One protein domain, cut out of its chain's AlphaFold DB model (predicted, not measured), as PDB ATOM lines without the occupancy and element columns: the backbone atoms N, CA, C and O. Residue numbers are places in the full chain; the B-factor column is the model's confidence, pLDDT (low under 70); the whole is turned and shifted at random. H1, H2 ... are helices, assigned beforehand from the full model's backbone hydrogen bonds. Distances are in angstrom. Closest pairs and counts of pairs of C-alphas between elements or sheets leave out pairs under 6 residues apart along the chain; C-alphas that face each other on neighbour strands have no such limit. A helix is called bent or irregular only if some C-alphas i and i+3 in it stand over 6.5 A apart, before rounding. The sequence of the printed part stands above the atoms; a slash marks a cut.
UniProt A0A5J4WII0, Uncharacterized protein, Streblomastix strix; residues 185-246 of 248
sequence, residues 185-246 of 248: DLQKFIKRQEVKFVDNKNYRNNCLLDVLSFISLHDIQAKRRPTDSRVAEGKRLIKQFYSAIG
ATOM      1  N   ASP A 185    -146.048 423.159 -43.231       65.25
ATOM      2  CA  ASP A 185    -145.951 421.745 -43.599       65.25
ATOM      3  C   ASP A 185    -146.145 420.770 -42.439       65.25
ATOM      4  O   ASP A 185    -146.568 419.637 -42.655       65.25
ATOM      5  N   LEU A 186    -145.857 421.197 -41.215       62.75
ATOM      6  CA  LEU A 186    -145.983 420.411 -39.997       62.75
ATOM      7  C   LEU A 186    -147.332 420.619 -39.293       62.75
ATOM      8  O   LEU A 186    -147.805 419.718 -38.596       62.75
ATOM      9  N   GLN A 187    -148.018 421.744 -39.534       64.75
ATOM     10  CA  GLN A 187    -149.356 421.991 -38.975       64.75
ATOM     11  C   GLN A 187    -150.384 420.941 -39.407       64.75
ATOM     12  O   GLN A 187    -151.298 420.631 -38.643       64.75
ATOM     13  N   LYS A 188    -150.241 420.361 -40.608       69.44
ATOM     14  CA  LYS A 188    -151.153 419.318 -41.108       69.44
ATOM     15  C   LYS A 188    -151.149 418.063 -40.228       69.44
ATOM     16  O   LYS A 188    -152.210 417.489 -40.006       69.44
ATOM     17  N   PHE A 189    -149.999 417.685 -39.671       64.94
ATOM     18  CA  PHE A 189    -149.874 416.521 -38.788       64.94
ATOM     19  C   PHE A 189    -150.450 416.800 -37.391       64.94
ATOM     20  O   PHE A 189    -151.080 415.929 -36.792       64.94
ATOM     21  N   ILE A 190    -150.319 418.042 -36.906       62.88
ATOM     22  CA  ILE A 190    -150.956 418.493 -35.658       62.88
ATOM     23  C   ILE A 190    -152.484 418.482 -35.806       62.88
ATOM     24  O   ILE A 190    -153.177 417.905 -34.969       62.88
ATOM     25  N   LYS A 191    -153.023 419.052 -36.896       62.75
ATOM     26  CA  LYS A 191    -154.475 419.093 -37.168       62.75
ATOM     27  C   LYS A 191    -155.101 417.703 -37.305       62.75
ATOM     28  O   LYS A 191    -156.249 417.519 -36.920       62.75
ATOM     29  N   ARG A 192    -154.354 416.722 -37.820       64.69
ATOM     30  CA  ARG A 192    -154.796 415.321 -37.936       64.69
ATOM     31  C   ARG A 192    -154.689 414.525 -36.629       64.69
ATOM     32  O   ARG A 192    -154.976 413.335 -36.632       64.69
ATOM     33  N   GLN A 193    -154.270 415.156 -35.525       58.19
ATOM     34  CA  GLN A 193    -153.992 414.502 -34.235       58.19
ATOM     35  C   GLN A 193    -152.967 413.354 -34.332       58.19
ATOM     36  O   GLN A 193    -152.885 412.486 -33.462       58.19
ATOM     37  N   GLU A 194    -152.141 413.359 -35.382       62.81
ATOM     38  CA  GLU A 194    -151.079 412.370 -35.580       62.81
ATOM     39  C   GLU A 194    -149.909 412.615 -34.627       62.81
ATOM     40  O   GLU A 194    -149.136 411.701 -34.357       62.81
ATOM     41  N   VAL A 195    -149.824 413.820 -34.060       55.81
ATOM     42  CA  VAL A 195    -148.886 414.233 -33.016       55.81
ATOM     43  C   VAL A 195    -149.603 414.112 -31.679       55.81
ATOM     44  O   VAL A 195    -150.622 414.761 -31.448       55.81
ATOM     45  N   LYS A 196    -149.082 413.269 -30.788       55.12
ATOM     46  CA  LYS A 196    -149.639 413.119 -29.438       55.12
ATOM     47  C   LYS A 196    -148.767 413.914 -28.488       55.12
ATOM     48  O   LYS A 196    -147.552 413.922 -28.657       55.12
ATOM     49  N   PHE A 197    -149.382 414.569 -27.507       52.38
ATOM     50  CA  PHE A 197    -148.629 415.219 -26.443       52.38
ATOM     51  C   PHE A 197    -147.747 414.167 -25.765       52.38
ATOM     52  O   PHE A 197    -148.250 413.204 -25.186       52.38
ATOM     53  N   VAL A 198    -146.434 414.315 -25.906       53.47
ATOM     54  CA  VAL A 198    -145.458 413.421 -25.290       53.47
ATOM     55  C   VAL A 198    -145.117 414.014 -23.936       53.47
ATOM     56  O   VAL A 198    -144.600 415.130 -23.875       53.47
ATOM     57  N   ASP A 199    -145.417 413.291 -22.857       47.62
ATOM     58  CA  ASP A 199    -145.096 413.755 -21.509       47.62
ATOM     59  C   ASP A 199    -143.580 413.994 -21.415       47.62
ATOM     60  O   ASP A 199    -142.752 413.103 -21.631       47.62
ATOM     61  N   ASN A 200    -143.218 415.251 -21.177       52.59
ATOM     62  CA  ASN A 200    -141.847 415.741 -21.171       52.59
ATOM     63  C   ASN A 200    -141.187 415.390 -19.831       52.59
ATOM     64  O   ASN A 200    -140.921 416.265 -19.010       52.59
ATOM     65  N   LYS A 201    -140.986 414.093 -19.574       51.84
ATOM     66  CA  LYS A 201    -140.336 413.659 -18.333       51.84
ATOM     67  C   LYS A 201    -138.841 413.991 -18.312       51.84
ATOM     68  O   LYS A 201    -138.342 414.290 -17.242       51.84
ATOM     69  N   ASN A 202    -138.160 413.999 -19.467       45.44
ATOM     70  CA  ASN A 202    -136.696 414.146 -19.529       45.44
ATOM     71  C   ASN A 202    -136.152 415.083 -20.628       45.44
ATOM     72  O   ASN A 202    -134.955 415.351 -20.628       45.44
ATOM     73  N   TYR A 203    -136.957 415.558 -21.592       50.81
ATOM     74  CA  TYR A 203    -136.431 416.301 -22.751       50.81
ATOM     75  C   TYR A 203    -137.430 417.306 -23.332       50.81
ATOM     76  O   TYR A 203    -138.497 416.946 -23.840       50.81
ATOM     77  N   ARG A 204    -137.031 418.584 -23.323       52.28
ATOM     78  CA  ARG A 204    -137.766 419.677 -23.964       52.28
ATOM     79  C   ARG A 204    -138.047 419.347 -25.434       52.28
ATOM     80  O   ARG A 204    -137.228 418.725 -26.106       52.28
ATOM     81  N   ASN A 205    -139.191 419.811 -25.937       60.38
ATOM     82  CA  ASN A 205    -139.571 419.727 -27.348       60.38
ATOM     83  C   ASN A 205    -139.840 418.309 -27.884       60.38
ATOM     84  O   ASN A 205    -139.864 418.139 -29.097       60.38
ATOM     85  N   ASN A 206    -140.123 417.302 -27.045       69.44
ATOM     86  CA  ASN A 206    -140.477 415.958 -27.534       69.44
ATOM     87  C   ASN A 206    -141.610 415.963 -28.572       69.44
ATOM     88  O   ASN A 206    -141.536 415.212 -29.535       69.44
ATOM     89  N   CYS A 207    -142.606 416.846 -28.441       66.06
ATOM     90  CA  CYS A 207    -143.646 417.017 -29.460       66.06
ATOM     91  C   CYS A 207    -143.080 417.538 -30.791       66.06
ATOM     92  O   CYS A 207    -143.449 417.032 -31.840       66.06
ATOM     93  N   LEU A 208    -142.163 418.510 -30.769       70.94
ATOM     94  CA  LEU A 208    -141.495 419.007 -31.978       70.94
ATOM     95  C   LEU A 208    -140.579 417.938 -32.587       70.94
ATOM     96  O   LEU A 208    -140.552 417.790 -33.798       70.94
ATOM     97  N   LEU A 209    -139.848 417.179 -31.767       76.75
ATOM     98  CA  LEU A 209    -138.978 416.091 -32.225       76.75
ATOM     99  C   LEU A 209    -139.803 414.953 -32.848       76.75
ATOM    100  O   LEU A 209    -139.455 414.441 -33.907       76.75
ATOM    101  N   ASP A 210    -140.933 414.609 -32.230       76.81
ATOM    102  CA  ASP A 210    -141.910 413.660 -32.762       76.81
ATOM    103  C   ASP A 210    -142.503 414.161 -34.089       76.81
ATOM    104  O   ASP A 210    -142.546 413.407 -35.057       76.81
ATOM    105  N   VAL A 211    -142.846 415.448 -34.191       75.06
ATOM    106  CA  VAL A 211    -143.288 416.091 -35.441       75.06
ATOM    107  C   VAL A 211    -142.200 416.050 -36.521       75.06
ATOM    108  O   VAL A 211    -142.471 415.662 -37.655       75.06
ATOM    109  N   LEU A 212    -140.963 416.423 -36.188       78.25
ATOM    110  CA  LEU A 212    -139.832 416.435 -37.122       78.25
ATOM    111  C   LEU A 212    -139.540 415.041 -37.667       78.25
ATOM    112  O   LEU A 212    -139.212 414.898 -38.841       78.25
ATOM    113  N   SER A 213    -139.722 414.004 -36.851       84.12
ATOM    114  CA  SER A 213    -139.524 412.627 -37.294       84.12
ATOM    115  C   SER A 213    -140.421 412.233 -38.468       84.12
ATOM    116  O   SER A 213    -140.064 411.328 -39.207       84.12
ATOM    117  N   PHE A 214    -141.568 412.889 -38.696       82.31
ATOM    118  CA  PHE A 214    -142.414 412.586 -39.858       82.31
ATOM    119  C   PHE A 214    -141.750 412.932 -41.193       82.31
ATOM    120  O   PHE A 214    -142.170 412.408 -42.223       82.31
ATOM    121  N   ILE A 215    -140.708 413.769 -41.176       82.44
ATOM    122  CA  ILE A 215    -139.919 414.113 -42.361       82.44
ATOM    123  C   ILE A 215    -139.094 412.912 -42.835       82.44
ATOM    124  O   ILE A 215    -138.996 412.682 -44.036       82.44
ATOM    125  N   SER A 216    -138.505 412.145 -41.916       83.38
ATOM    126  CA  SER A 216    -137.545 411.080 -42.251       83.38
ATOM    127  C   SER A 216    -138.010 409.672 -41.882       83.38
ATOM    128  O   SER A 216    -137.458 408.688 -42.372       83.38
ATOM    129  N   LEU A 217    -139.017 409.551 -41.021       85.12
ATOM    130  CA  LEU A 217    -139.484 408.291 -40.466       85.12
ATOM    131  C   LEU A 217    -140.982 408.136 -40.719       85.12
ATOM    132  O   LEU A 217    -141.828 408.657 -39.990       85.12
ATOM    133  N   HIS A 218    -141.324 407.381 -41.757       81.38
ATOM    134  CA  HIS A 218    -142.711 407.037 -42.053       81.38
ATOM    135  C   HIS A 218    -143.217 405.889 -41.167       81.38
ATOM    136  O   HIS A 218    -142.449 405.036 -40.695       81.38
ATOM    137  N   ASP A 219    -144.528 405.877 -40.933       80.19
ATOM    138  CA  ASP A 219    -145.194 404.777 -40.240       80.19
ATOM    139  C   ASP A 219    -145.215 403.506 -41.088       80.19
ATOM    140  O   ASP A 219    -145.193 403.551 -42.318       80.19
ATOM    141  N   ILE A 220    -145.255 402.356 -40.416       76.62
ATOM    142  CA  ILE A 220    -145.324 401.049 -41.070       76.62
ATOM    143  C   ILE A 220    -146.774 400.567 -40.988       76.62
ATOM    144  O   ILE A 220    -147.319 400.453 -39.894       76.62
ATOM    145  N   GLN A 221    -147.385 400.267 -42.141       62.59
ATOM    146  CA  GLN A 221    -148.693 399.594 -42.248       62.59
ATOM    147  C   GLN A 221    -149.783 400.198 -41.337       62.59
ATOM    148  O   GLN A 221    -150.421 399.495 -40.557       62.59
ATOM    149  N   ALA A 222    -149.963 401.522 -41.410       63.94
ATOM    150  CA  ALA A 222    -150.939 402.297 -40.627       63.94
ATOM    151  C   ALA A 222    -150.765 402.258 -39.093       63.94
ATOM    152  O   ALA A 222    -151.572 402.840 -38.368       63.94
ATOM    153  N   LYS A 223    -149.703 401.628 -38.574       74.06
ATOM    154  CA  LYS A 223    -149.390 401.625 -37.145       74.06
ATOM    155  C   LYS A 223    -148.323 402.667 -36.845       74.06
ATOM    156  O   LYS A 223    -147.203 402.606 -37.356       74.06
ATOM    157  N   ARG A 224    -148.679 403.608 -35.968       73.06
ATOM    158  CA  ARG A 224    -147.768 404.659 -35.525       73.06
ATOM    159  C   ARG A 224    -146.535 404.064 -34.841       73.06
ATOM    160  O   ARG A 224    -146.671 403.242 -33.933       73.06
ATOM    161  N   ARG A 225    -145.339 404.494 -35.249       79.56
ATOM    162  CA  ARG A 225    -144.083 404.113 -34.582       79.56
ATOM    163  C   ARG A 225    -144.027 404.617 -33.129       79.56
ATOM    164  O   ARG A 225    -144.586 405.678 -32.843       79.56
ATOM    165  N   PRO A 226    -143.330 403.900 -32.224       81.69
ATOM    166  CA  PRO A 226    -143.197 404.301 -30.825       81.69
ATOM    167  C   PRO A 226    -142.622 405.710 -30.667       81.69
ATOM    168  O   PRO A 226    -141.713 406.109 -31.398       81.69
ATOM    169  N   THR A 227    -143.127 406.440 -29.675       75.12
ATOM    170  CA  THR A 227    -142.733 407.823 -29.390       75.12
ATOM    171  C   THR A 227    -141.237 407.973 -29.120       75.12
ATOM    172  O   THR A 227    -140.632 408.921 -29.606       75.12
ATOM    173  N   ASP A 228    -140.607 407.022 -28.432       78.25
ATOM    174  CA  ASP A 228    -139.167 407.096 -28.151       78.25
ATOM    175  C   ASP A 228    -138.330 407.032 -29.434       78.25
ATOM    176  O   ASP A 228    -137.383 407.800 -29.607       78.25
ATOM    177  N   SER A 229    -138.723 406.178 -30.385       82.38
ATOM    178  CA  SER A 229    -138.078 406.091 -31.701       82.38
ATOM    179  C   SER A 229    -138.276 407.370 -32.515       82.38
ATOM    180  O   SER A 229    -137.358 407.823 -33.193       82.38
ATOM    181  N   ARG A 230    -139.469 407.965 -32.428       82.81
ATOM    182  CA  ARG A 230    -139.818 409.228 -33.087       82.81
ATOM    183  C   ARG A 230    -138.982 410.389 -32.537       82.81
ATOM    184  O   ARG A 230    -138.340 411.106 -33.295       82.81
ATOM    185  N   VAL A 231    -138.920 410.528 -31.214       79.25
ATOM    186  CA  VAL A 231    -138.124 411.560 -30.532       79.25
ATOM    187  C   VAL A 231    -136.630 411.397 -30.833       79.25
ATOM    188  O   VAL A 231    -135.956 412.393 -31.098       79.25
ATOM    189  N   ALA A 232    -136.108 410.167 -30.830       83.06
ATOM    190  CA  ALA A 232    -134.714 409.894 -31.177       83.06
ATOM    191  C   ALA A 232    -134.375 410.350 -32.605       83.06
ATOM    192  O   ALA A 232    -133.352 411.000 -32.821       83.06
ATOM    193  N   GLU A 233    -135.262 410.080 -33.561       87.25
ATOM    194  CA  GLU A 233    -135.080 410.518 -34.941       87.25
ATOM    195  C   GLU A 233    -135.160 412.044 -35.084       87.25
ATOM    196  O   GLU A 233    -134.323 412.649 -35.753       87.25
ATOM    197  N   GLY A 234    -136.103 412.691 -34.394       84.56
ATOM    198  CA  GLY A 234    -136.164 414.152 -34.336       84.56
ATOM    199  C   GLY A 234    -134.862 414.771 -33.819       84.56
ATOM    200  O   GLY A 234    -134.382 415.757 -34.378       84.56
ATOM    201  N   LYS A 235    -134.236 414.170 -32.793       81.69
ATOM    202  CA  LYS A 235    -132.932 414.627 -32.274       81.69
ATOM    203  C   LYS A 235    -131.828 414.463 -33.314       81.69
ATOM    204  O   LYS A 235    -131.005 415.364 -33.467       81.69
ATOM    205  N   ARG A 236    -131.817 413.336 -34.036       87.94
ATOM    206  CA  ARG A 236    -130.862 413.071 -35.122       87.94
ATOM    207  C   ARG A 236    -130.947 414.150 -36.206       87.94
ATOM    208  O   ARG A 236    -129.910 414.672 -36.607       87.94
ATOM    209  N   LEU A 237    -132.161 414.515 -36.627       85.25
ATOM    210  CA  LEU A 237    -132.398 415.560 -37.629       85.25
ATOM    211  C   LEU A 237    -131.949 416.947 -37.155       85.25
ATOM    212  O   LEU A 237    -131.272 417.652 -37.898       85.25
ATOM    213  N   ILE A 238    -132.281 417.327 -35.917       80.38
ATOM    214  CA  ILE A 238    -131.841 418.610 -35.352       80.38
ATOM    215  C   ILE A 238    -130.315 418.682 -35.287       80.38
ATOM    216  O   ILE A 238    -129.736 419.696 -35.670       80.38
ATOM    217  N   LYS A 239    -129.655 417.603 -34.849       80.75
ATOM    218  CA  LYS A 239    -128.192 417.553 -34.803       80.75
ATOM    219  C   LYS A 239    -127.589 417.746 -36.198       80.75
ATOM    220  O   LYS A 239    -126.708 418.575 -36.356       80.75
ATOM    221  N   GLN A 240    -128.119 417.056 -37.212       82.81
ATOM    222  CA  GLN A 240    -127.674 417.232 -38.601       82.81
ATOM    223  C   GLN A 240    -127.858 418.665 -39.109       82.81
ATOM    224  O   GLN A 240    -126.980 419.177 -39.797       82.81
ATOM    225  N   PHE A 241    -128.972 419.311 -38.766       78.69
ATOM    226  CA  PHE A 241    -129.219 420.702 -39.136       78.69
ATOM    227  C   PHE A 241    -128.185 421.648 -38.513       78.69
ATOM    228  O   PHE A 241    -127.601 422.450 -39.235       78.69
ATOM    229  N   TYR A 242    -127.911 421.523 -37.210       70.31
ATOM    230  CA  TYR A 242    -126.928 422.365 -36.518       70.31
ATOM    231  C   TYR A 242    -125.496 422.160 -37.027       70.31
ATOM    232  O   TYR A 242    -124.812 423.148 -37.301       70.31
ATOM    233  N   SER A 243    -125.086 420.910 -37.272       72.94
ATOM    234  CA  SER A 243    -123.784 420.615 -37.885       72.94
ATOM    235  C   SER A 243    -123.670 421.199 -39.304       72.94
ATOM    236  O   SER A 243    -122.598 421.637 -39.705       72.94
ATOM    237  N   ALA A 244    -124.768 421.247 -40.071       73.62
ATOM    238  CA  ALA A 244    -124.774 421.794 -41.431       73.62
ATOM    239  C   ALA A 244    -124.690 423.331 -41.488       73.62
ATOM    240  O   ALA A 244    -124.203 423.872 -42.477       73.62
ATOM    241  N   ILE A 245    -125.147 424.037 -40.447       72.12
ATOM    242  CA  ILE A 245    -125.088 425.510 -40.369       72.12
ATOM    243  C   ILE A 245    -123.880 426.031 -39.574       72.12
ATOM    244  O   ILE A 245    -123.791 427.232 -39.333       72.12
ATOM    245  N   GLY A 246    -122.953 425.151 -39.176       48.03
ATOM    246  CA  GLY A 246    -121.705 425.526 -38.501       48.03
ATOM    247  C   GLY A 246    -121.861 425.962 -37.041       48.03
ATOM    248  O   GLY A 246    -120.958 426.596 -36.507       48.03
TER     249      GLY A 246
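Overview. This is residues 185 to 246 of the 248 residues of an uncharacterized protein of Streblomastix strix (UniProt A0A5J4WII0). The long helix H3 is crossed almost at a right angle by the shorter helix H2, and the short helix H1 lies on the other side of H2 from H3. The last turns of H3 and the two residues after it, residues 239 to 246, stick out as an arm from a body of the other 54 residues, while residues 192 to 205 make a long loop between H1 and H2. The printed part has 62 residues with three named helices, H1, H2 and H3 in chain order, and no named strand; the class is all helix. The whole is compact, with a radius of gyration of the C-alphas of 11.8 A, and the C-alphas span 36 by 25 by 20 A.

Arrangement. Start from H3, residues 227 to 244, and look across to H2, residues 206 to 216. These two touch, with 25 pairs of C-alphas within 8 A. Their closest C-alphas, those of Leu 209 and Gly 234, are 4.0 A apart, and their lines stand about perpendicular, at 74 degrees. From H2 go on to H1, residues 185 to 191: the two only just touch, with 3 pairs of C-alphas within 8 A. Their closest C-alphas, those of Leu 186 and Val 211, are 6.8 A apart. H1 and H2 run opposite ways at a steep tilt of 55 degrees. H1 and H3 are apart. In H3 every O i to N i+4 pair is within hydrogen-bond range, against 2 of 3 in H1 and 4 of 7 in H2.

Along the chain. Find C-alpha 227 at (-142.733, 407.823, -29.390), where H3 begins; from there its 18 residues run 25.7 A to C-alpha 244 at (-124.774, 421.794, -41.431). H2 has 11 residues and covers 15.8 A from Asn 206 to Ser 216. H1 begins at C-alpha 185, at (-145.951, 421.745, -43.599), and its 7 residues reach Lys 191. H1 is neither bent nor irregular, but only just: C-alphas 185 and 188 are 6.3 A apart.

Size, cuts and confidence. The two C-alphas farthest apart are those of Gln 221 and Gly 246, at 37.6 A. Residues 239 to 246, of which 239 to 244 belong to H3, stand free; without them the body spans 29 by 20 by 18 A. The printed part has no cut. The link from H1 to H2, 14 residues, is long, and that from H2 to H3, 10 residues, is short. The mean pLDDT of the printed part is 70.8; look for values under 70 at residues 185 to 207, residues 221 to 222 and residue 246.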